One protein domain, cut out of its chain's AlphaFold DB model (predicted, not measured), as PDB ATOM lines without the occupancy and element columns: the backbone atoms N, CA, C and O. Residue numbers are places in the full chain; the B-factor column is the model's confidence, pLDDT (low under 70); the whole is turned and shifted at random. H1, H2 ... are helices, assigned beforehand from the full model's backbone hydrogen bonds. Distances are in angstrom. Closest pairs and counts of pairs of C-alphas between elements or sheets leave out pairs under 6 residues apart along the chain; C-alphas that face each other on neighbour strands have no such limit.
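This is residues 230 to 263 and 296 to 403 of the 506 residues of an uncharacterized protein of Lachnospiraceae bacterium (UniProt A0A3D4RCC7). The longest helix, H1, runs along much of a rod-like body and forms an up-and-down bundle with H2, H5 and H6, each running against the one before it in the chain. H3 follows H2 along H1's length, H4 is near the end of the bundle away from the cut, and H7 leads away from that end, with residues 394 to 403 sticking out. The 142 printed residues hold seven named helices, H1 to H7 in chain order, and no named strand; the class is all helix. The whole is only just loose, close to compact, with a radius of gyration of the C-alphas of 17.6 A and spans of 65 by 25 by 21 A.

H1, residues 235 to 263, is 41.1 A long and begins at C-alpha 235 (209.054, 239.980, 289.793). H2 is residues 296 to 310, 21.2 A, and H3 residues 313 to 325, 18.4 A. H4 is residues 328 to 339, 16.5 A, and H5 residues 342 to 357, 23.5 A. H6, residues 362 to 383, is 31.6 A long. H7, residues 386 to 403, is 25.5 A long and ends at C-alpha 403 (239.982, 232.028, 290.689).

H1 touches H2 with residues 252 to 259 alone, C-alphas 252 and 305 being closest at 7.3 A, at a shallow tilt of 32 degrees, opposite ways. H1 touches H5 with residues 241 to 249 alone, closest at C-alphas 242 and 350, 6.6 A. The hub H6 touches H2, the same way at a shallow tilt of 12 degrees, closest at C-alphas 306 and 371, 5.6 A. H5 and H6 form a helical hairpin and touch, closest at C-alphas 355 and 365, 6.6 A. H3 and H6 only just touch, with 3 pairs of C-alphas within 8 A, closest at 319 and 379, 6.3 A. H4 and H7 only just touch, with 3 such pairs, closest at 328 and 393, 7.6 A. H1 and H4 are apart. Every O i to N i+4 pair is within hydrogen-bond range in H1, H2, H3, H4 and H7; H5 has 11 of 12 and H6 16 of 18.

The C-alphas of Ser 263 and Gln 402 are the two farthest apart, 64.6 A. Residues 264 to 295 are not printed; C-alphas 263 and 296 are 12.0 A apart across the cut. The links printed whole are tight. Mean pLDDT of the printed part is 80.5; residues 260, 262 to 263 and 354 to 364 are under 70.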
ATOM      1  N   LYS A 230     218.856 237.101 287.201       82.38
ATOM      2  CA  LYS A 230     218.058 236.061 287.857       82.38
ATOM      3  C   LYS A 230     216.577 236.419 287.840       82.38
ATOM      4  O   LYS A 230     215.740 235.531 287.705       82.38
ATOM      5  N   ASP A 231     216.270 237.707 287.945       79.12
ATOM      6  CA  ASP A 231     214.915 238.245 287.976       79.12
ATOM      7  C   ASP A 231     214.765 239.322 286.899       79.12
ATOM      8  O   ASP A 231     214.667 240.521 287.171       79.12
ATOM      9  N   GLU A 232     214.732 238.878 285.639       75.94
ATOM     10  CA  GLU A 232     214.672 239.765 284.473       75.94
ATOM     11  C   GLU A 232     213.533 240.781 284.554       75.94
ATOM     12  O   GLU A 232     213.677 241.889 284.045       75.94
ATOM     13  N   ASN A 233     212.406 240.440 285.185       78.94
ATOM     14  CA  ASN A 233     211.224 241.297 285.283       78.94
ATOM     15  C   ASN A 233     211.075 242.004 286.634       78.94
ATOM     16  O   ASN A 233     210.084 242.709 286.822       78.94
ATOM     17  N   LEU A 234     212.039 241.856 287.549       81.06
ATOM     18  CA  LEU A 234     211.951 242.358 288.926       81.06
ATOM     19  C   LEU A 234     210.710 241.835 289.674       81.06
ATOM     20  O   LEU A 234     210.164 242.495 290.559       81.06
ATOM     21  N   SER A 235     210.238 240.656 289.277       81.31
ATOM     22  CA  SER A 235     209.054 239.980 289.793       81.31
ATOM     23  C   SER A 235     209.257 239.416 291.195       81.31
ATOM     24  O   SER A 235     208.366 239.563 292.034       81.31
ATOM     25  N   ASP A 236     210.425 238.849 291.485       79.81
ATOM     26  CA  ASP A 236     210.790 238.356 292.813       79.81
ATOM     27  C   ASP A 236     211.043 239.534 293.752       79.81
ATOM     28  O   ASP A 236     210.559 239.541 294.888       79.81
ATOM     29  N   PHE A 237     211.709 240.583 293.256       83.31
ATOM     30  CA  PHE A 237     211.855 241.838 293.989       83.31
ATOM     31  C   PHE A 237     210.485 242.437 294.347       83.31
ATOM     32  O   PHE A 237     210.227 242.756 295.511       83.31
ATOM     33  N   ALA A 238     209.578 242.550 293.370       81.62
ATOM     34  CA  ALA A 238     208.233 243.077 293.584       81.62
ATOM     35  C   ALA A 238     207.409 242.188 294.525       81.62
ATOM     36  O   ALA A 238     206.696 242.701 295.385       81.62
ATOM     37  N   SER A 239     207.523 240.863 294.408       81.69
ATOM     38  CA  SER A 239     206.824 239.909 295.274       81.69
ATOM     39  C   SER A 239     207.319 239.982 296.718       81.69
ATOM     40  O   SER A 239     206.504 240.045 297.638       81.69
ATOM     41  N   SER A 240     208.638 240.054 296.923       83.00
ATOM     42  CA  SER A 240     209.260 240.249 298.238       83.00
ATOM     43  C   SER A 240     208.808 241.564 298.871       83.00
ATOM     44  O   SER A 240     208.333 241.585 300.008       83.00
ATOM     45  N   LEU A 241     208.854 242.658 298.106       80.62
ATOM     46  CA  LEU A 241     208.350 243.955 298.541       80.62
ATOM     47  C   LEU A 241     206.864 243.886 298.927       80.62
ATOM     48  O   LEU A 241     206.487 244.357 299.999       80.62
ATOM     49  N   ASN A 242     206.023 243.291 298.082       80.81
ATOM     50  CA  ASN A 242     204.585 243.179 298.320       80.81
ATOM     51  C   ASN A 242     204.268 242.356 299.566       80.81
ATOM     52  O   ASN A 242     203.394 242.747 300.338       80.81
ATOM     53  N   SER A 243     204.992 241.257 299.781       83.31
ATOM     54  CA  SER A 243     204.872 240.438 300.985       83.31
ATOM     55  C   SER A 243     205.201 241.251 302.236       83.31
ATOM     56  O   SER A 243     204.427 241.250 303.192       83.31
ATOM     57  N   THR A 244     206.308 241.998 302.221       80.75
ATOM     58  CA  THR A 244     206.711 242.856 303.342       80.75
ATOM     59  C   THR A 244     205.678 243.948 303.611       80.75
ATOM     60  O   THR A 244     205.260 244.137 304.752       80.75
ATOM     61  N   VAL A 245     205.220 244.652 302.571       79.88
ATOM     62  CA  VAL A 245     204.211 245.715 302.701       79.88
ATOM     63  C   VAL A 245     202.896 245.171 303.255       79.88
ATOM     64  O   VAL A 245     202.318 245.785 304.151       79.88
ATOM     65  N   SER A 246     202.447 244.018 302.754       79.56
ATOM     66  CA  SER A 246     201.222 243.356 303.209       79.56
ATOM     67  C   SER A 246     201.306 242.981 304.690       79.56
ATOM     68  O   SER A 246     200.407 243.304 305.468       79.56
ATOM     69  N   GLU A 247     202.421 242.385 305.110       84.31
ATOM     70  CA  GLU A 247     202.619 241.969 306.496       84.31
ATOM     71  C   GLU A 247     202.670 243.166 307.461       84.31
ATOM     72  O   GLU A 247     202.026 243.148 308.512       84.31
ATOM     73  N   GLN A 248     203.357 244.254 307.092       83.50
ATOM     74  CA  GLN A 248     203.373 245.472 307.911       83.50
ATOM     75  C   GLN A 248     201.999 246.154 307.971       83.50
ATOM     76  O   GLN A 248     201.604 246.656 309.028       83.50
ATOM     77  N   ALA A 249     201.241 246.152 306.870       80.19
ATOM     78  CA  ALA A 249     199.880 246.683 306.845       80.19
ATOM     79  C   ALA A 249     198.935 245.869 307.748       80.19
ATOM     80  O   ALA A 249     198.158 246.451 308.511       80.19
ATOM     81  N   ARG A 250     199.056 244.533 307.745       82.19
ATOM     82  CA  ARG A 250     198.307 243.631 308.634       82.19
ATOM     83  C   ARG A 250     198.607 243.913 310.107       82.19
ATOM     84  O   ARG A 250     197.677 244.115 310.889       82.19
ATOM     85  N   LYS A 251     199.890 244.007 310.480       85.75
ATOM     86  CA  LYS A 251     200.318 244.349 311.852       85.75
ATOM     87  C   LYS A 251     199.742 245.696 312.307       85.75
ATOM     88  O   LYS A 251     199.266 245.816 313.438       85.75
ATOM     89  N   LEU A 252     199.725 246.700 311.426       82.31
ATOM     90  CA  LEU A 252     199.104 247.997 311.712       82.31
ATOM     91  C   LEU A 252     197.592 247.866 311.946       82.31
ATOM     92  O   LEU A 252     197.062 248.450 312.893       82.31
ATOM     93  N   GLN A 253     196.893 247.093 311.112       79.25
ATOM     94  CA  GLN A 253     195.454 246.870 311.243       79.25
ATOM     95  C   GLN A 253     195.095 246.205 312.577       79.25
ATOM     96  O   GLN A 253     194.174 246.659 313.254       79.25
ATOM     97  N   GLU A 254     195.826 245.167 312.980       83.75
ATOM     98  CA  GLU A 254     195.616 244.470 314.257       83.75
ATOM     99  C   GLU A 254     195.786 245.418 315.442       83.75
ATOM    100  O   GLU A 254     194.930 245.487 316.328       83.75
ATOM    101  N   ARG A 255     196.847 246.227 315.411       81.56
ATOM    102  CA  ARG A 255     197.135 247.211 316.455       81.56
ATOM    103  C   ARG A 255     196.030 248.265 316.572       81.56
ATOM    104  O   ARG A 255     195.630 248.639 317.672       81.56
ATOM    105  N   LEU A 256     195.470 248.686 315.440       78.06
ATOM    106  CA  LEU A 256     194.336 249.607 315.401       78.06
ATOM    107  C   LEU A 256     193.021 248.973 315.863       78.06
ATOM    108  O   LEU A 256     192.220 249.655 316.501       78.06
ATOM    109  N   GLN A 257     192.787 247.689 315.584       77.25
ATOM    110  CA  GLN A 257     191.624 246.970 316.114       77.25
ATOM    111  C   GLN A 257     191.690 246.846 317.641       77.25
ATOM    112  O   GLN A 257     190.673 247.032 318.310       77.25
ATOM    113  N   VAL A 258     192.875 246.575 318.199       78.12
ATOM    114  CA  VAL A 258     193.102 246.574 319.654       78.12
ATOM    115  C   VAL A 258     192.817 247.959 320.231       78.12
ATOM    116  O   VAL A 258     191.976 248.080 321.121       78.12
ATOM    117  N   PHE A 259     193.389 249.012 319.640       75.12
ATOM    118  CA  PHE A 259     193.121 250.394 320.043       75.12
ATOM    119  C   PHE A 259     191.620 250.735 320.009       75.12
ATOM    120  O   PHE A 259     191.097 251.352 320.934       75.12
ATOM    121  N   GLN A 260     190.886 250.306 318.976       69.38
ATOM    122  CA  GLN A 260     189.437 250.517 318.888       69.38
ATOM    123  C   GLN A 260     188.662 249.776 319.986       69.38
ATOM    124  O   GLN A 260     187.749 250.362 320.570       69.38
ATOM    125  N   ARG A 261     189.021 248.525 320.304       70.06
ATOM    126  CA  ARG A 261     188.393 247.756 321.398       70.06
ATOM    127  C   ARG A 261     188.654 248.395 322.762       70.06
ATOM    128  O   ARG A 261     187.751 248.454 323.592       70.06
ATOM    129  N   GLU A 262     189.856 248.919 322.969       67.88
ATOM    130  CA  GLU A 262     190.279 249.550 324.222       67.88
ATOM    131  C   GLU A 262     189.871 251.026 324.324       67.88
ATOM    132  O   GLU A 262     189.850 251.587 325.417       67.88
ATOM    133  N   SER A 263     189.452 251.657 323.221       62.22
ATOM    134  CA  SER A 263     189.024 253.065 323.182       62.22
ATOM    135  C   SER A 263     187.884 253.397 324.160       62.22
ATOM    136  O   SER A 263     187.767 254.535 324.616       62.22
ATOM    137  N   ASP A 296     193.503 261.975 318.089       75.00
ATOM    138  CA  ASP A 296     194.898 262.364 318.324       75.00
ATOM    139  C   ASP A 296     195.741 261.200 318.876       75.00
ATOM    140  O   ASP A 296     196.865 260.985 318.425       75.00
ATOM    141  N   GLU A 297     195.207 260.414 319.819       76.06
ATOM    142  CA  GLU A 297     195.882 259.215 320.345       76.06
ATOM    143  C   GLU A 297     196.023 258.118 319.279       76.06
ATOM    144  O   GLU A 297     197.099 257.538 319.137       76.06
ATOM    145  N   LYS A 298     194.996 257.901 318.442       76.69
ATOM    146  CA  LYS A 298     195.092 257.000 317.282       76.69
ATOM    147  C   LYS A 298     196.219 257.435 316.338       76.69
ATOM    148  O   LYS A 298     197.029 256.610 315.921       76.69
ATOM    149  N   LYS A 299     196.310 258.736 316.036       78.31
ATOM    150  CA  LYS A 299     197.366 259.301 315.181       78.31
ATOM    151  C   LYS A 299     198.758 259.090 315.785       78.31
ATOM    152  O   LYS A 299     199.682 258.730 315.057       78.31
ATOM    153  N   LYS A 300     198.914 259.254 317.103       81.19
ATOM    154  CA  LYS A 300     200.178 258.961 317.805       81.19
ATOM    155  C   LYS A 300     200.569 257.490 317.710       81.19
ATOM    156  O   LYS A 300     201.741 257.212 317.474       81.19
ATOM    157  N   GLU A 301     199.620 256.568 317.852       80.44
ATOM    158  CA  GLU A 301     199.902 255.131 317.781       80.44
ATOM    159  C   GLU A 301     200.376 254.714 316.381       80.44
ATOM    160  O   GLU A 301     201.353 253.977 316.243       80.44
ATOM    161  N   ILE A 302     199.762 255.270 315.331       79.88
ATOM    162  CA  ILE A 302     200.188 255.053 313.939       79.88
ATOM    163  C   ILE A 302     201.600 255.605 313.709       79.88
ATOM    164  O   ILE A 302     202.447 254.914 313.146       79.88
ATOM    165  N   VAL A 303     201.885 256.827 314.178       82.06
ATOM    166  CA  VAL A 303     203.228 257.427 314.091       82.06
ATOM    167  C   VAL A 303     204.260 256.594 314.862       82.06
ATOM    168  O   VAL A 303     205.356 256.365 314.355       82.06
ATOM    169  N   SER A 304     203.907 256.106 316.053       84.38
ATOM    170  CA  SER A 304     204.754 255.240 316.881       84.38
ATOM    171  C   SER A 304     205.115 253.948 316.147       84.38
ATOM    172  O   SER A 304     206.295 253.631 315.999       84.38
ATOM    173  N   PHE A 305     204.120 253.257 315.589       85.12
ATOM    174  CA  PHE A 305     204.333 252.054 314.786       85.12
ATOM    175  C   PHE A 305     205.206 252.319 313.551       85.12
ATOM    176  O   PHE A 305     206.162 251.589 313.297       85.12
ATOM    177  N   CYS A 306     204.946 253.404 312.819       83.31
ATOM    178  CA  CYS A 306     205.742 253.773 311.648       83.31
ATOM    179  C   CYS A 306     207.207 254.078 312.007       83.31
ATOM    180  O   CYS A 306     208.112 253.743 311.245       83.31
ATOM    181  N   ASN A 307     207.462 254.671 313.176       83.50
ATOM    182  CA  ASN A 307     208.822 254.889 313.675       83.50
ATOM    183  C   ASN A 307     209.514 253.584 314.100       83.50
ATOM    184  O   ASN A 307     210.728 253.471 313.948       83.50
ATOM    185  N   GLN A 308     208.763 252.596 314.597       84.12
ATOM    186  CA  GLN A 308     209.297 251.266 314.912       84.12
ATOM    187  C   GLN A 308     209.691 250.504 313.642       84.12
ATOM    188  O   GLN A 308     210.789 249.962 313.578       84.12
ATOM    189  N   ILE A 309     208.849 250.543 312.604       81.88
ATOM    190  CA  ILE A 309     209.150 249.968 311.283       81.88
ATOM    191  C   ILE A 309     210.469 250.516 310.731       81.88
ATOM    192  O   ILE A 309     211.317 249.750 310.273       81.88
ATOM    193  N   LYS A 310     210.673 251.837 310.797       79.19
ATOM    194  CA  LYS A 310     211.880 252.497 310.274       79.19
ATOM    195  C   LYS A 310     213.190 251.954 310.847       79.19
ATOM    196  O   LYS A 310     214.182 251.954 310.132       79.19
ATOM    197  N   ASN A 311     213.196 251.474 312.089       79.25
ATOM    198  CA  ASN A 311     214.400 251.007 312.788       79.25
ATOM    199  C   ASN A 311     214.332 249.517 313.160       79.25
ATOM    200  O   ASN A 311     214.953 249.095 314.132       79.25
ATOM    201  N   SER A 312     213.529 248.733 312.442       81.62
ATOM    202  CA  SER A 312     213.310 247.320 312.762       81.62
ATOM    203  C   SER A 312     214.437 246.415 312.255       81.62
ATOM    204  O   SER A 312     215.024 246.669 311.204       81.62
ATOM    205  N   GLU A 313     214.692 245.312 312.966       83.75
ATOM    206  CA  GLU A 313     215.570 244.231 312.485       83.75
ATOM    207  C   GLU A 313     215.018 243.588 311.200       83.75
ATOM    208  O   GLU A 313     215.786 243.244 310.306       83.75
ATOM    209  N   GLU A 314     213.687 243.534 311.058       82.19
ATOM    210  CA  GLU A 314     212.997 243.050 309.852       82.19
ATOM    211  C   GLU A 314     213.409 243.839 308.592       82.19
ATOM    212  O   GLU A 314     213.556 243.251 307.520       82.19
ATOM    213  N   LYS A 315     213.652 245.154 308.713       85.12
ATOM    214  CA  LYS A 315     214.172 245.994 307.618       85.12
ATOM    215  C   LYS A 315     215.562 245.550 307.181       85.12
ATOM    216  O   LYS A 315     215.820 245.405 305.987       85.12
ATOM    217  N   GLU A 316     216.467 245.374 308.140       85.12
ATOM    218  CA  GLU A 316     217.861 245.018 307.862       85.12
ATOM    219  C   GLU A 316     217.973 243.603 307.284       85.12
ATOM    220  O   GLU A 316     218.719 243.375 306.328       85.12
ATOM    221  N   GLU A 317     217.175 242.663 307.793       85.50
ATOM    222  CA  GLU A 317     217.085 241.310 307.246       85.50
ATOM    223  C   GLU A 317     216.525 241.310 305.817       85.50
ATOM    224  O   GLU A 317     217.089 240.660 304.931       85.50
ATOM    225  N   TRP A 318     215.477 242.096 305.555       85.69
ATOM    226  CA  TRP A 318     214.921 242.268 304.212       85.69
ATOM    227  C   TRP A 318     215.957 242.829 303.224       85.69
ATOM    228  O   TRP A 318     216.152 242.241 302.155       85.69
ATOM    229  N   LYS A 319     216.682 243.899 303.593       84.44
ATOM    230  CA  LYS A 319     217.756 244.478 302.759       84.44
ATOM    231  C   LYS A 319     218.834 243.437 302.443       84.44
ATOM    232  O   LYS A 319     219.194 243.256 301.281       84.44
ATOM    233  N   LYS A 320     219.313 242.713 303.460       83.31
ATOM    234  CA  LYS A 320     220.357 241.688 303.309       83.31
ATOM    235  C   LYS A 320     219.919 240.545 302.391       83.31
ATOM    236  O   LYS A 320     220.698 240.114 301.540       83.31
ATOM    237  N   ASN A 321     218.685 240.068 302.542       84.25
ATOM    238  CA  ASN A 321     218.144 238.988 301.721       84.25
ATOM    239  C   ASN A 321     218.030 239.395 300.247       84.25
ATOM    240  O   ASN A 321     218.389 238.604 299.376       84.25
ATOM    241  N   LEU A 322     217.615 240.630 299.961       80.69
ATOM    242  CA  LEU A 322     217.572 241.141 298.590       80.69
ATOM    243  C   LEU A 322     218.961 241.223 297.956       80.69
ATOM    244  O   LEU A 322     219.144 240.745 296.839       80.69
ATOM    245  N   THR A 323     219.958 241.747 298.672       75.06
ATOM    246  CA  THR A 323     221.336 241.823 298.155       75.06
ATOM    247  C   THR A 323     221.927 240.437 297.860       75.06
ATOM    248  O   THR A 323     222.737 240.297 296.950       75.06
ATOM    249  N   LEU A 324     221.511 239.393 298.587       75.94
ATOM    250  CA  LEU A 324     221.929 238.009 298.323       75.94
ATOM    251  C   LEU A 324     221.198 237.362 297.137       75.94
ATOM    252  O   LEU A 324     221.733 236.439 296.522       75.94
ATOM    253  N   GLN A 325     219.971 237.793 296.848       78.56
ATOM    254  CA  GLN A 325     219.132 237.195 295.810       78.56
ATOM    255  C   GLN A 325     219.304 237.852 294.441       78.56
ATOM    256  O   GLN A 325     219.103 237.166 293.440       78.56
ATOM    257  N   LEU A 326     219.674 239.132 294.397       83.31
ATOM    258  CA  LEU A 326     219.804 239.907 293.166       83.31
ATOM    259  C   LEU A 326     221.187 239.730 292.529       83.31
ATOM    260  O   LEU A 326     222.224 239.830 293.195       83.31
ATOM    261  N   HIS A 327     221.203 239.493 291.220       88.88
ATOM    262  CA  HIS A 327     222.429 239.493 290.429       88.88
ATOM    263  C   HIS A 327     222.753 240.906 289.930       88.88
ATOM    264  O   HIS A 327     221.915 241.810 289.961       88.88
ATOM    265  N   TYR A 328     223.978 241.118 289.449       88.31
ATOM    266  CA  TYR A 328     224.428 242.427 288.976       88.31
ATOM    267  C   TYR A 328     223.525 243.026 287.876       88.31
ATOM    268  O   TYR A 328     223.179 244.206 287.987       88.31
ATOM    269  N   PRO A 329     223.051 242.263 286.867       88.69
ATOM    270  CA  PRO A 329     222.090 242.788 285.895       88.69
ATOM    271  C   PRO A 329     220.752 243.221 286.518       88.69
ATOM    272  O   PRO A 329     220.197 244.246 286.117       88.69
ATOM    273  N   ASP A 330     220.261 242.498 287.530       88.56
ATOM    274  CA  ASP A 330     219.022 242.842 288.241       88.56
ATOM    275  C   ASP A 330     219.199 244.147 289.037       88.56
ATOM    276  O   ASP A 330     218.327 245.016 289.022       88.56
ATOM    277  N   LEU A 331     220.364 244.330 289.672       88.00
ATOM    278  CA  LEU A 331     220.732 245.564 290.377       88.00
ATOM    279  C   LEU A 331     220.842 246.760 289.427       88.00
ATOM    280  O   LEU A 331     220.357 247.846 289.750       88.00
ATOM    281  N   LEU A 332     221.419 246.575 288.235       88.00
ATOM    282  CA  LEU A 332     221.456 247.621 287.209       88.00
ATOM    283  C   LEU A 332     220.046 248.019 286.770       88.00
ATOM    284  O   LEU A 332     219.744 249.214 286.697       88.00
ATOM    285  N   LYS A 333     219.176 247.030 286.532       88.56
ATOM    286  CA  LYS A 333     217.778 247.278 286.178       88.56
ATOM    287  C   LYS A 333     217.050 248.010 287.308       88.56
ATOM    288  O   LYS A 333     216.442 249.041 287.054       88.56
ATOM    289  N   LEU A 334     217.187 247.572 288.560       87.69
ATOM    290  CA  LEU A 334     216.614 248.261 289.726       87.69
ATOM    291  C   LEU A 334     217.138 249.689 289.883       87.69
ATOM    292  O   LEU A 334     216.360 250.604 290.151       87.69
ATOM    293  N   SER A 335     218.440 249.909 289.682       87.50
ATOM    294  CA  SER A 335     219.016 251.253 289.701       87.50
ATOM    295  C   SER A 335     218.424 252.132 288.601       87.50
ATOM    296  O   SER A 335     218.294 253.339 288.820       87.50
ATOM    297  N   GLN A 336     218.119 251.579 287.429       88.19
ATOM    298  CA  GLN A 336     217.466 252.316 286.354       88.19
ATOM    299  C   GLN A 336     216.016 252.650 286.730       88.19
ATOM    300  O   GLN A 336     215.638 253.820 286.694       88.19
ATOM    301  N   GLU A 337     215.239 251.663 287.182       87.56
ATOM    302  CA  GLU A 337     213.855 251.846 287.645       87.56
ATOM    303  C   GLU A 337     213.740 252.881 288.777       87.56
ATOM    304  O   GLU A 337     212.780 253.654 288.823       87.56
ATOM    305  N   TRP A 338     214.731 252.924 289.675       87.31
ATOM    306  CA  TRP A 338     214.827 253.912 290.750       87.31
ATOM    307  C   TRP A 338     215.073 255.332 290.232       87.31
ATOM    308  O   TRP A 338     214.405 256.270 290.676       87.31
ATOM    309  N   ARG A 339     216.005 255.505 289.282       84.94
ATOM    310  CA  ARG A 339     216.302 256.812 288.659       84.94
ATOM    311  C   ARG A 339     215.132 257.328 287.830       84.94
ATOM    312  O   ARG A 339     214.902 258.532 287.787       84.94
ATOM    313  N   GLU A 340     214.402 256.426 287.183       87.62
ATOM    314  CA  GLU A 340     213.252 256.753 286.339       87.62
ATOM    315  C   GLU A 340     211.953 256.969 287.135       87.62
ATOM    316  O   GLU A 340     210.922 257.304 286.552       87.62
ATOM    317  N   GLY A 341     211.967 256.798 288.461       83.56
ATOM    318  CA  GLY A 341     210.787 257.014 289.302       83.56
ATOM    319  C   GLY A 341     209.775 255.857 289.294       83.56
ATOM    320  O   GLY A 341     208.756 255.912 289.989       83.56
ATOM    321  N   ARG A 342     210.017 254.805 288.501       84.06
ATOM    322  CA  ARG A 342     209.095 253.675 288.301       84.06
ATOM    323  C   ARG A 342     209.016 252.770 289.525       84.06
ATOM    324  O   ARG A 342     207.927 252.314 289.875       84.06
ATOM    325  N   LEU A 343     210.133 252.597 290.233       80.44
ATOM    326  CA  LEU A 343     210.173 251.849 291.490       80.44
ATOM    327  C   LEU A 343     209.263 252.496 292.550       80.44
ATOM    328  O   LEU A 343     208.464 251.823 293.198       80.44
ATOM    329  N   GLN A 344     209.304 253.822 292.664       79.81
ATOM    330  CA  GLN A 344     208.468 254.596 293.577       79.81
ATOM    331  C   GLN A 344     206.981 254.465 293.210       79.81
ATOM    332  O   GLN A 344     206.142 254.333 294.100       79.81
ATOM    333  N   ILE A 345     206.646 254.439 291.914       81.50
ATOM    334  CA  ILE A 345     205.272 254.212 291.433       81.50
ATOM    335  C   ILE A 345     204.773 252.810 291.811       81.50
ATOM    336  O   ILE A 345     203.650 252.675 292.298       81.50
ATOM    337  N   MET A 346     205.593 251.770 291.635       76.44
ATOM    338  CA  MET A 346     205.228 250.390 291.979       76.44
ATOM    339  C   MET A 346     204.907 250.237 293.471       76.44
ATOM    340  O   MET A 346     203.896 249.635 293.843       76.44
ATOM    341  N   VAL A 347     205.728 250.843 294.326       76.38
ATOM    342  CA  VAL A 347     205.526 250.862 295.780       76.38
ATOM    343  C   VAL A 347     204.260 251.631 296.128       76.38
ATOM    344  O   VAL A 347     203.445 251.148 296.911       76.38
ATOM    345  N   LYS A 348     204.048 252.790 295.492       78.31
ATOM    346  CA  LYS A 348     202.843 253.601 295.680       78.31
ATOM    347  C   LYS A 348     201.583 252.812 295.387       78.31
ATOM    348  O   LYS A 348     200.657 252.835 296.190       78.31
ATOM    349  N   ASN A 349     201.556 252.111 294.258       77.69
ATOM    350  CA  ASN A 349     200.409 251.314 293.839       77.69
ATOM    351  C   ASN A 349     200.153 250.159 294.810       77.69
ATOM    352  O   ASN A 349     199.018 249.952 295.227       77.69
ATOM    353  N   SER A 350     201.211 249.467 295.229       73.38
ATOM    354  CA  SER A 350     201.109 248.340 296.161       73.38
ATOM    355  C   SER A 350     200.578 248.792 297.518       73.38
ATOM    356  O   SER A 350     199.599 248.247 298.016       73.38
ATOM    357  N   VAL A 351     201.145 249.863 298.076       72.88
ATOM    358  CA  VAL A 351     200.702 250.425 299.356       72.88
ATOM    359  C   VAL A 351     199.286 251.010 299.252       72.88
ATOM    360  O   VAL A 351     198.496 250.838 300.175       72.88
ATOM    361  N   ASN A 352     198.923 251.651 298.135       74.69
ATOM    362  CA  ASN A 352     197.570 252.176 297.915       74.69
ATOM    363  C   ASN A 352     196.505 251.074 297.874       74.69
ATOM    364  O   ASN A 352     195.441 251.275 298.450       74.69
ATOM    365  N   ASN A 353     196.791 249.932 297.241       73.94
ATOM    366  CA  ASN A 353     195.859 248.801 297.184       73.94
ATOM    367  C   ASN A 353     195.522 248.281 298.591       73.94
ATOM    368  O   ASN A 353     194.351 248.100 298.917       73.94
ATOM    369  N   TYR A 354     196.522 248.136 299.463       69.62
ATOM    370  CA  TYR A 354     196.287 247.713 300.848       69.62
ATOM    371  C   TYR A 354     195.637 248.811 301.692       69.62
ATOM    372  O   TYR A 354     194.757 248.544 302.504       69.62
ATOM    373  N   ILE A 355     196.001 250.073 301.468       67.12
ATOM    374  CA  ILE A 355     195.383 251.208 302.157       67.12
ATOM    375  C   ILE A 355     193.904 251.358 301.804       67.12
ATOM    376  O   ILE A 355     193.130 251.711 302.683       67.12
ATOM    377  N   SER A 356     193.479 251.074 300.569       67.50
ATOM    378  CA  SER A 356     192.052 251.104 300.222       67.50
ATOM    379  C   SER A 356     191.210 250.078 300.990       67.50
ATOM    380  O   SER A 356     190.007 250.279 301.146       67.50
ATOM    381  N   GLU A 357     191.829 249.018 301.514       66.25
ATOM    382  CA  GLU A 357     191.177 248.046 302.402       66.25
ATOM    383  C   GLU A 357     191.170 248.514 303.867       66.25
ATOM    384  O   GLU A 357     190.297 248.143 304.656       66.25
ATOM    385  N   MET A 358     192.116 249.378 304.241       64.19
ATOM    386  CA  MET A 358     192.191 249.986 305.562       64.19
ATOM    387  C   MET A 358     191.271 251.215 305.614       64.19
ATOM    388  O   MET A 358     191.472 252.199 304.915       64.19
ATOM    389  N   GLN A 359     190.263 251.217 306.489       64.06
ATOM    390  CA  GLN A 359     189.372 252.373 306.710       64.06
ATOM    391  C   GLN A 359     190.082 253.528 307.464       64.06
ATOM    392  O   GLN A 359     189.655 253.952 308.541       64.06
ATOM    393  N   LEU A 360     191.219 253.998 306.948       65.50
ATOM    394  CA  LEU A 360     192.091 255.014 307.538       65.50
ATOM    395  C   LEU A 360     191.891 256.393 306.899       65.50
ATOM    396  O   LEU A 360     191.421 256.519 305.770       65.50
ATOM    397  N   ALA A 361     192.259 257.445 307.634       67.00
ATOM    398  CA  ALA A 361     192.261 258.803 307.103       67.00
ATOM    399  C   ALA A 361     193.470 259.027 306.178       67.00
ATOM    400  O   ALA A 361     194.549 258.483 306.410       67.00
ATOM    401  N   ALA A 362     193.322 259.890 305.169       69.00
ATOM    402  CA  ALA A 362     194.359 260.145 304.161       69.00
ATOM    403  C   ALA A 362     195.729 260.548 304.755       69.00
ATOM    404  O   ALA A 362     196.764 260.105 304.266       69.00
ATOM    405  N   GLU A 363     195.742 261.329 305.840       67.75
ATOM    406  CA  GLU A 363     196.979 261.718 306.534       67.75
ATOM    407  C   GLU A 363     197.694 260.529 307.201       67.75
ATOM    408  O   GLU A 363     198.919 260.492 307.262       67.75
ATOM    409  N   GLU A 364     196.948 259.547 307.713       68.81
ATOM    410  CA  GLU A 364     197.493 258.364 308.397       68.81
ATOM    411  C   GLU A 364     198.142 257.406 307.386       68.81
ATOM    412  O   GLU A 364     199.225 256.863 307.616       68.81
ATOM    413  N   CYS A 365     197.505 257.280 306.223       71.50
ATOM    414  CA  CYS A 365     197.991 256.560 305.052       71.50
ATOM    415  C   CYS A 365     199.320 257.127 304.532       71.50
ATOM    416  O   CYS A 365     200.228 256.372 304.180       71.50
ATOM    417  N   GLU A 366     199.467 258.454 304.541       77.19
ATOM    418  CA  GLU A 366     200.691 259.136 304.116       77.19
ATOM    419  C   GLU A 366     201.881 258.834 305.047       77.19
ATOM    420  O   GLU A 366     203.012 258.660 304.583       77.19
ATOM    421  N   VAL A 367     201.646 258.730 306.360       78.25
ATOM    422  CA  VAL A 367     202.698 258.416 307.345       78.25
ATOM    423  C   VAL A 367     203.213 256.984 307.167       78.25
ATOM    424  O   VAL A 367     204.428 256.772 307.168       78.25
ATOM    425  N   PHE A 368     202.312 256.020 306.953       79.50
ATOM    426  CA  PHE A 368     202.681 254.628 306.684       79.50
ATOM    427  C   PHE A 368     203.436 254.484 305.358       79.50
ATOM    428  O   PHE A 368     204.503 253.872 305.315       79.50
ATOM    429  N   GLN A 369     202.945 255.133 304.297       78.25
ATOM    430  CA  GLN A 369     203.631 255.199 303.007       78.25
ATOM    431  C   GLN A 369     205.070 255.696 303.157       78.25
ATOM    432  O   GLN A 369     205.996 255.032 302.698       78.25
ATOM    433  N   LYS A 370     205.282 256.821 303.851       83.19
ATOM    434  CA  LYS A 370     206.626 257.375 304.091       83.19
ATOM    435  C   LYS A 370     207.547 256.411 304.842       83.19
ATOM    436  O   LYS A 370     208.746 256.407 304.578       83.19
ATOM    437  N   ALA A 371     207.024 255.607 305.767       82.94
ATOM    438  CA  ALA A 371     207.824 254.609 306.477       82.94
ATOM    439  C   ALA A 371     208.272 253.468 305.550       82.94
ATOM    440  O   ALA A 371     209.455 253.142 305.523       82.94
ATOM    441  N   VAL A 372     207.373 252.929 304.725       80.50
ATOM    442  CA  VAL A 372     207.719 251.894 303.735       80.50
ATOM    443  C   VAL A 372     208.696 252.429 302.686       80.50
ATOM    444  O   VAL A 372     209.681 251.767 302.367       80.50
ATOM    445  N   TYR A 373     208.480 253.649 302.181       82.19
ATOM    446  CA  TYR A 373     209.401 254.263 301.221       82.19
ATOM    447  C   TYR A 373     210.814 254.412 301.772       82.19
ATOM    448  O   TYR A 373     211.763 254.195 301.025       82.19
ATOM    449  N   SER A 374     210.962 254.724 303.065       84.31
ATOM    450  CA  SER A 374     212.292 254.868 303.661       84.31
ATOM    451  C   SER A 374     213.120 253.581 303.606       84.31
ATOM    452  O   SER A 374     214.324 253.661 303.410       84.31
ATOM    453  N   TRP A 375     212.499 252.396 303.656       84.81
ATOM    454  CA  TRP A 375     213.223 251.123 303.516       84.81
ATOM    455  C   TRP A 375     213.855 250.976 302.128       84.81
ATOM    456  O   TRP A 375     214.982 250.507 301.984       84.81
ATOM    457  N   ILE A 376     213.120 251.395 301.100       82.81
ATOM    458  CA  ILE A 376     213.525 251.282 299.696       82.81
ATOM    459  C   ILE A 376     214.529 252.366 299.345       82.81
ATOM    460  O   ILE A 376     215.481 252.106 298.619       82.81
ATOM    461  N   GLU A 377     214.323 253.569 299.872       84.38
ATOM    462  CA  GLU A 377     215.255 254.673 299.712       84.38
ATOM    463  C   GLU A 377     216.603 254.346 300.354       84.38
ATOM    464  O   GLU A 377     217.628 254.495 299.694       84.38
ATOM    465  N   GLU A 378     216.613 253.818 301.580       85.62
ATOM    466  CA  GLU A 378     217.839 253.345 302.225       85.62
ATOM    467  C   GLU A 378     218.494 252.217 301.424       85.62
ATOM    468  O   GLU A 378     219.682 252.300 301.130       85.62
ATOM    469  N   PHE A 379     217.737 251.205 300.982       85.81
ATOM    470  CA  PHE A 379     218.280 250.145 300.125       85.81
ATOM    471  C   PHE A 379     218.896 250.703 298.831       85.81
ATOM    472  O   PHE A 379     219.990 250.290 298.439       85.81
ATOM    473  N   ALA A 380     218.226 251.655 298.179       83.94
ATOM    474  CA  ALA A 380     218.689 252.276 296.944       83.94
ATOM    475  C   ALA A 380     219.950 253.125 297.160       83.94
ATOM    476  O   ALA A 380     220.893 253.038 296.373       83.94
ATOM    477  N   GLN A 381     220.005 253.900 298.244       83.75
ATOM    478  CA  GLN A 381     221.200 254.646 298.648       83.75
ATOM    479  C   GLN A 381     222.344 253.704 299.053       83.75
ATOM    480  O   GLN A 381     223.516 253.990 298.822       83.75
ATOM    481  N   GLU A 382     222.033 252.552 299.634       82.25
ATOM    482  CA  GLU A 382     223.046 251.608 300.080       82.25
ATOM    483  C   GLU A 382     223.581 250.711 298.969       82.25
ATOM    484  O   GLU A 382     224.736 250.319 299.073       82.25
ATOM    485  N   ASN A 383     222.792 250.373 297.945       81.06
ATOM    486  CA  ASN A 383     223.138 249.300 297.002       81.06
ATOM    487  C   ASN A 383     222.978 249.679 295.522       81.06
ATOM    488  O   ASN A 383     223.582 249.029 294.675       81.06
ATOM    489  N   LEU A 384     222.202 250.719 295.188       82.12
ATOM    490  CA  LEU A 384     221.915 251.125 293.800       82.12
ATOM    491  C   LEU A 384     222.673 252.393 293.371       82.12
ATOM    492  O   LEU A 384     222.500 252.885 292.252       82.12
ATOM    493  N   ILE A 385     223.535 252.936 294.238       80.25
ATOM    494  CA  ILE A 385     224.468 254.001 293.859       80.25
ATOM    495  C   ILE A 385     225.486 253.426 292.873       80.25
ATOM    496  O   ILE A 385     226.122 252.411 293.153       80.25
ATOM    497  N   THR A 386     225.672 254.109 291.736       76.38
ATOM    498  CA  THR A 386     226.590 253.695 290.658       76.38
ATOM    499  C   THR A 386     227.967 253.302 291.186       76.38
ATOM    500  O   THR A 386     228.515 252.296 290.755       76.38
ATOM    501  N   GLU A 387     228.501 254.073 292.134       75.69
ATOM    502  CA  GLU A 387     229.829 253.851 292.700       75.69
ATOM    503  C   GLU A 387     229.918 252.564 293.522       75.69
ATOM    504  O   GLU A 387     230.803 251.751 293.291       75.69
ATOM    505  N   LYS A 388     228.941 252.297 294.392       79.31
ATOM    506  CA  LYS A 388     228.900 251.035 295.141       79.31
ATOM    507  C   LYS A 388     228.675 249.823 294.242       79.31
ATOM    508  O   LYS A 388     229.271 248.776 294.460       79.31
ATOM    509  N   MET A 389     227.831 249.950 293.216       80.69
ATOM    510  CA  MET A 389     227.660 248.876 292.230       80.69
ATOM    511  C   MET A 389     228.954 248.611 291.455       80.69
ATOM    512  O   MET A 389     229.271 247.456 291.173       80.69
ATOM    513  N   ARG A 390     229.714 249.668 291.144       83.25
ATOM    514  CA  ARG A 390     231.037 249.575 290.523       83.25
ATOM    515  C   ARG A 390     232.027 248.861 291.438       83.25
ATOM    516  O   ARG A 390     232.628 247.897 290.990       83.25
ATOM    517  N   GLU A 391     232.124 249.253 292.708       84.00
ATOM    518  CA  GLU A 391     232.981 248.592 293.705       84.00
ATOM    519  C   GLU A 391     232.635 247.103 293.866       84.00
ATOM    520  O   GLU A 391     233.519 246.253 293.794       84.00
ATOM    521  N   MET A 392     231.346 246.763 294.009       82.69
ATOM    522  CA  MET A 392     230.897 245.364 294.102       82.69
ATOM    523  C   MET A 392     231.265 244.553 292.854       82.69
ATOM    524  O   MET A 392     231.636 243.385 292.963       82.69
ATOM    525  N   ARG A 393     231.162 245.155 291.664       86.00
ATOM    526  CA  ARG A 393     231.575 244.517 290.412       86.00
ATOM    527  C   ARG A 393     233.088 244.338 290.354       86.00
ATOM    528  O   ARG A 393     233.530 243.239 290.047       86.00
ATOM    529  N   GLU A 394     233.860 245.378 290.652       88.31
ATOM    530  CA  GLU A 394     235.327 245.348 290.623       88.31
ATOM    531  C   GLU A 394     235.891 244.297 291.593       88.31
ATOM    532  O   GLU A 394     236.765 243.524 291.202       88.31
ATOM    533  N   ASP A 395     235.339 244.182 292.806       88.00
ATOM    534  CA  ASP A 395     235.705 243.137 293.775       88.00
ATOM    535  C   ASP A 395     235.435 241.724 293.229       88.00
ATOM    536  O   ASP A 395     236.300 240.842 293.248       88.00
ATOM    537  N   ARG A 396     234.245 241.507 292.658       87.69
ATOM    538  CA  ARG A 396     233.842 240.205 292.107       87.69
ATOM    539  C   ARG A 396     234.610 239.837 290.839       87.69
ATOM    540  O   ARG A 396     234.938 238.665 290.667       87.69
ATOM    541  N   GLU A 397     234.931 240.807 289.986       88.75
ATOM    542  CA  GLU A 397     235.805 240.629 288.821       88.75
ATOM    543  C   GLU A 397     237.250 240.341 289.248       88.75
ATOM    544  O   GLU A 397     237.890 239.455 288.680       88.75
ATOM    545  N   GLY A 398     237.743 241.005 290.298       87.25
ATOM    546  CA  GLY A 398     239.030 240.692 290.922       87.25
ATOM    547  C   GLY A 398     239.083 239.248 291.424       87.25
ATOM    548  O   GLY A 398     240.022 238.512 291.107       87.25
ATOM    549  N   LYS A 399     238.029 238.799 292.116       89.38
ATOM    550  CA  LYS A 399     237.890 237.405 292.557       89.38
ATOM    551  C   LYS A 399     237.776 236.422 291.386       89.38
ATOM    552  O   LYS A 399     238.357 235.342 291.451       89.38
ATOM    553  N   GLU A 400     237.064 236.773 290.313       89.00
ATOM    554  CA  GLU A 400     236.976 235.951 289.094       89.00
ATOM    555  C   GLU A 400     238.363 235.768 288.457       89.00
ATOM    556  O   GLU A 400     238.723 234.656 288.072       89.00
ATOM    557  N   LEU A 401     239.161 236.837 288.370       87.12
ATOM    558  CA  LEU A 401     240.528 236.780 287.848       87.12
ATOM    559  C   LEU A 401     241.433 235.902 288.714       87.12
ATOM    560  O   LEU A 401     242.152 235.062 288.171       87.12
ATOM    561  N   GLN A 402     241.366 236.056 290.039       83.00
ATOM    562  CA  GLN A 402     242.121 235.217 290.969       83.00
ATOM    563  C   GLN A 402     241.747 233.735 290.815       83.00
ATOM    564  O   GLN A 402     242.624 232.893 290.636       83.00
ATOM    565  N   LEU A 403     240.451 233.410 290.817       85.44
ATOM    566  CA  LEU A 403     239.982 232.028 290.689       85.44
ATOM    567  C   LEU A 403     240.289 231.416 289.321       85.44
ATOM    568  O   LEU A 403     240.525 230.214 289.245       85.44
TER     569      LEU A 403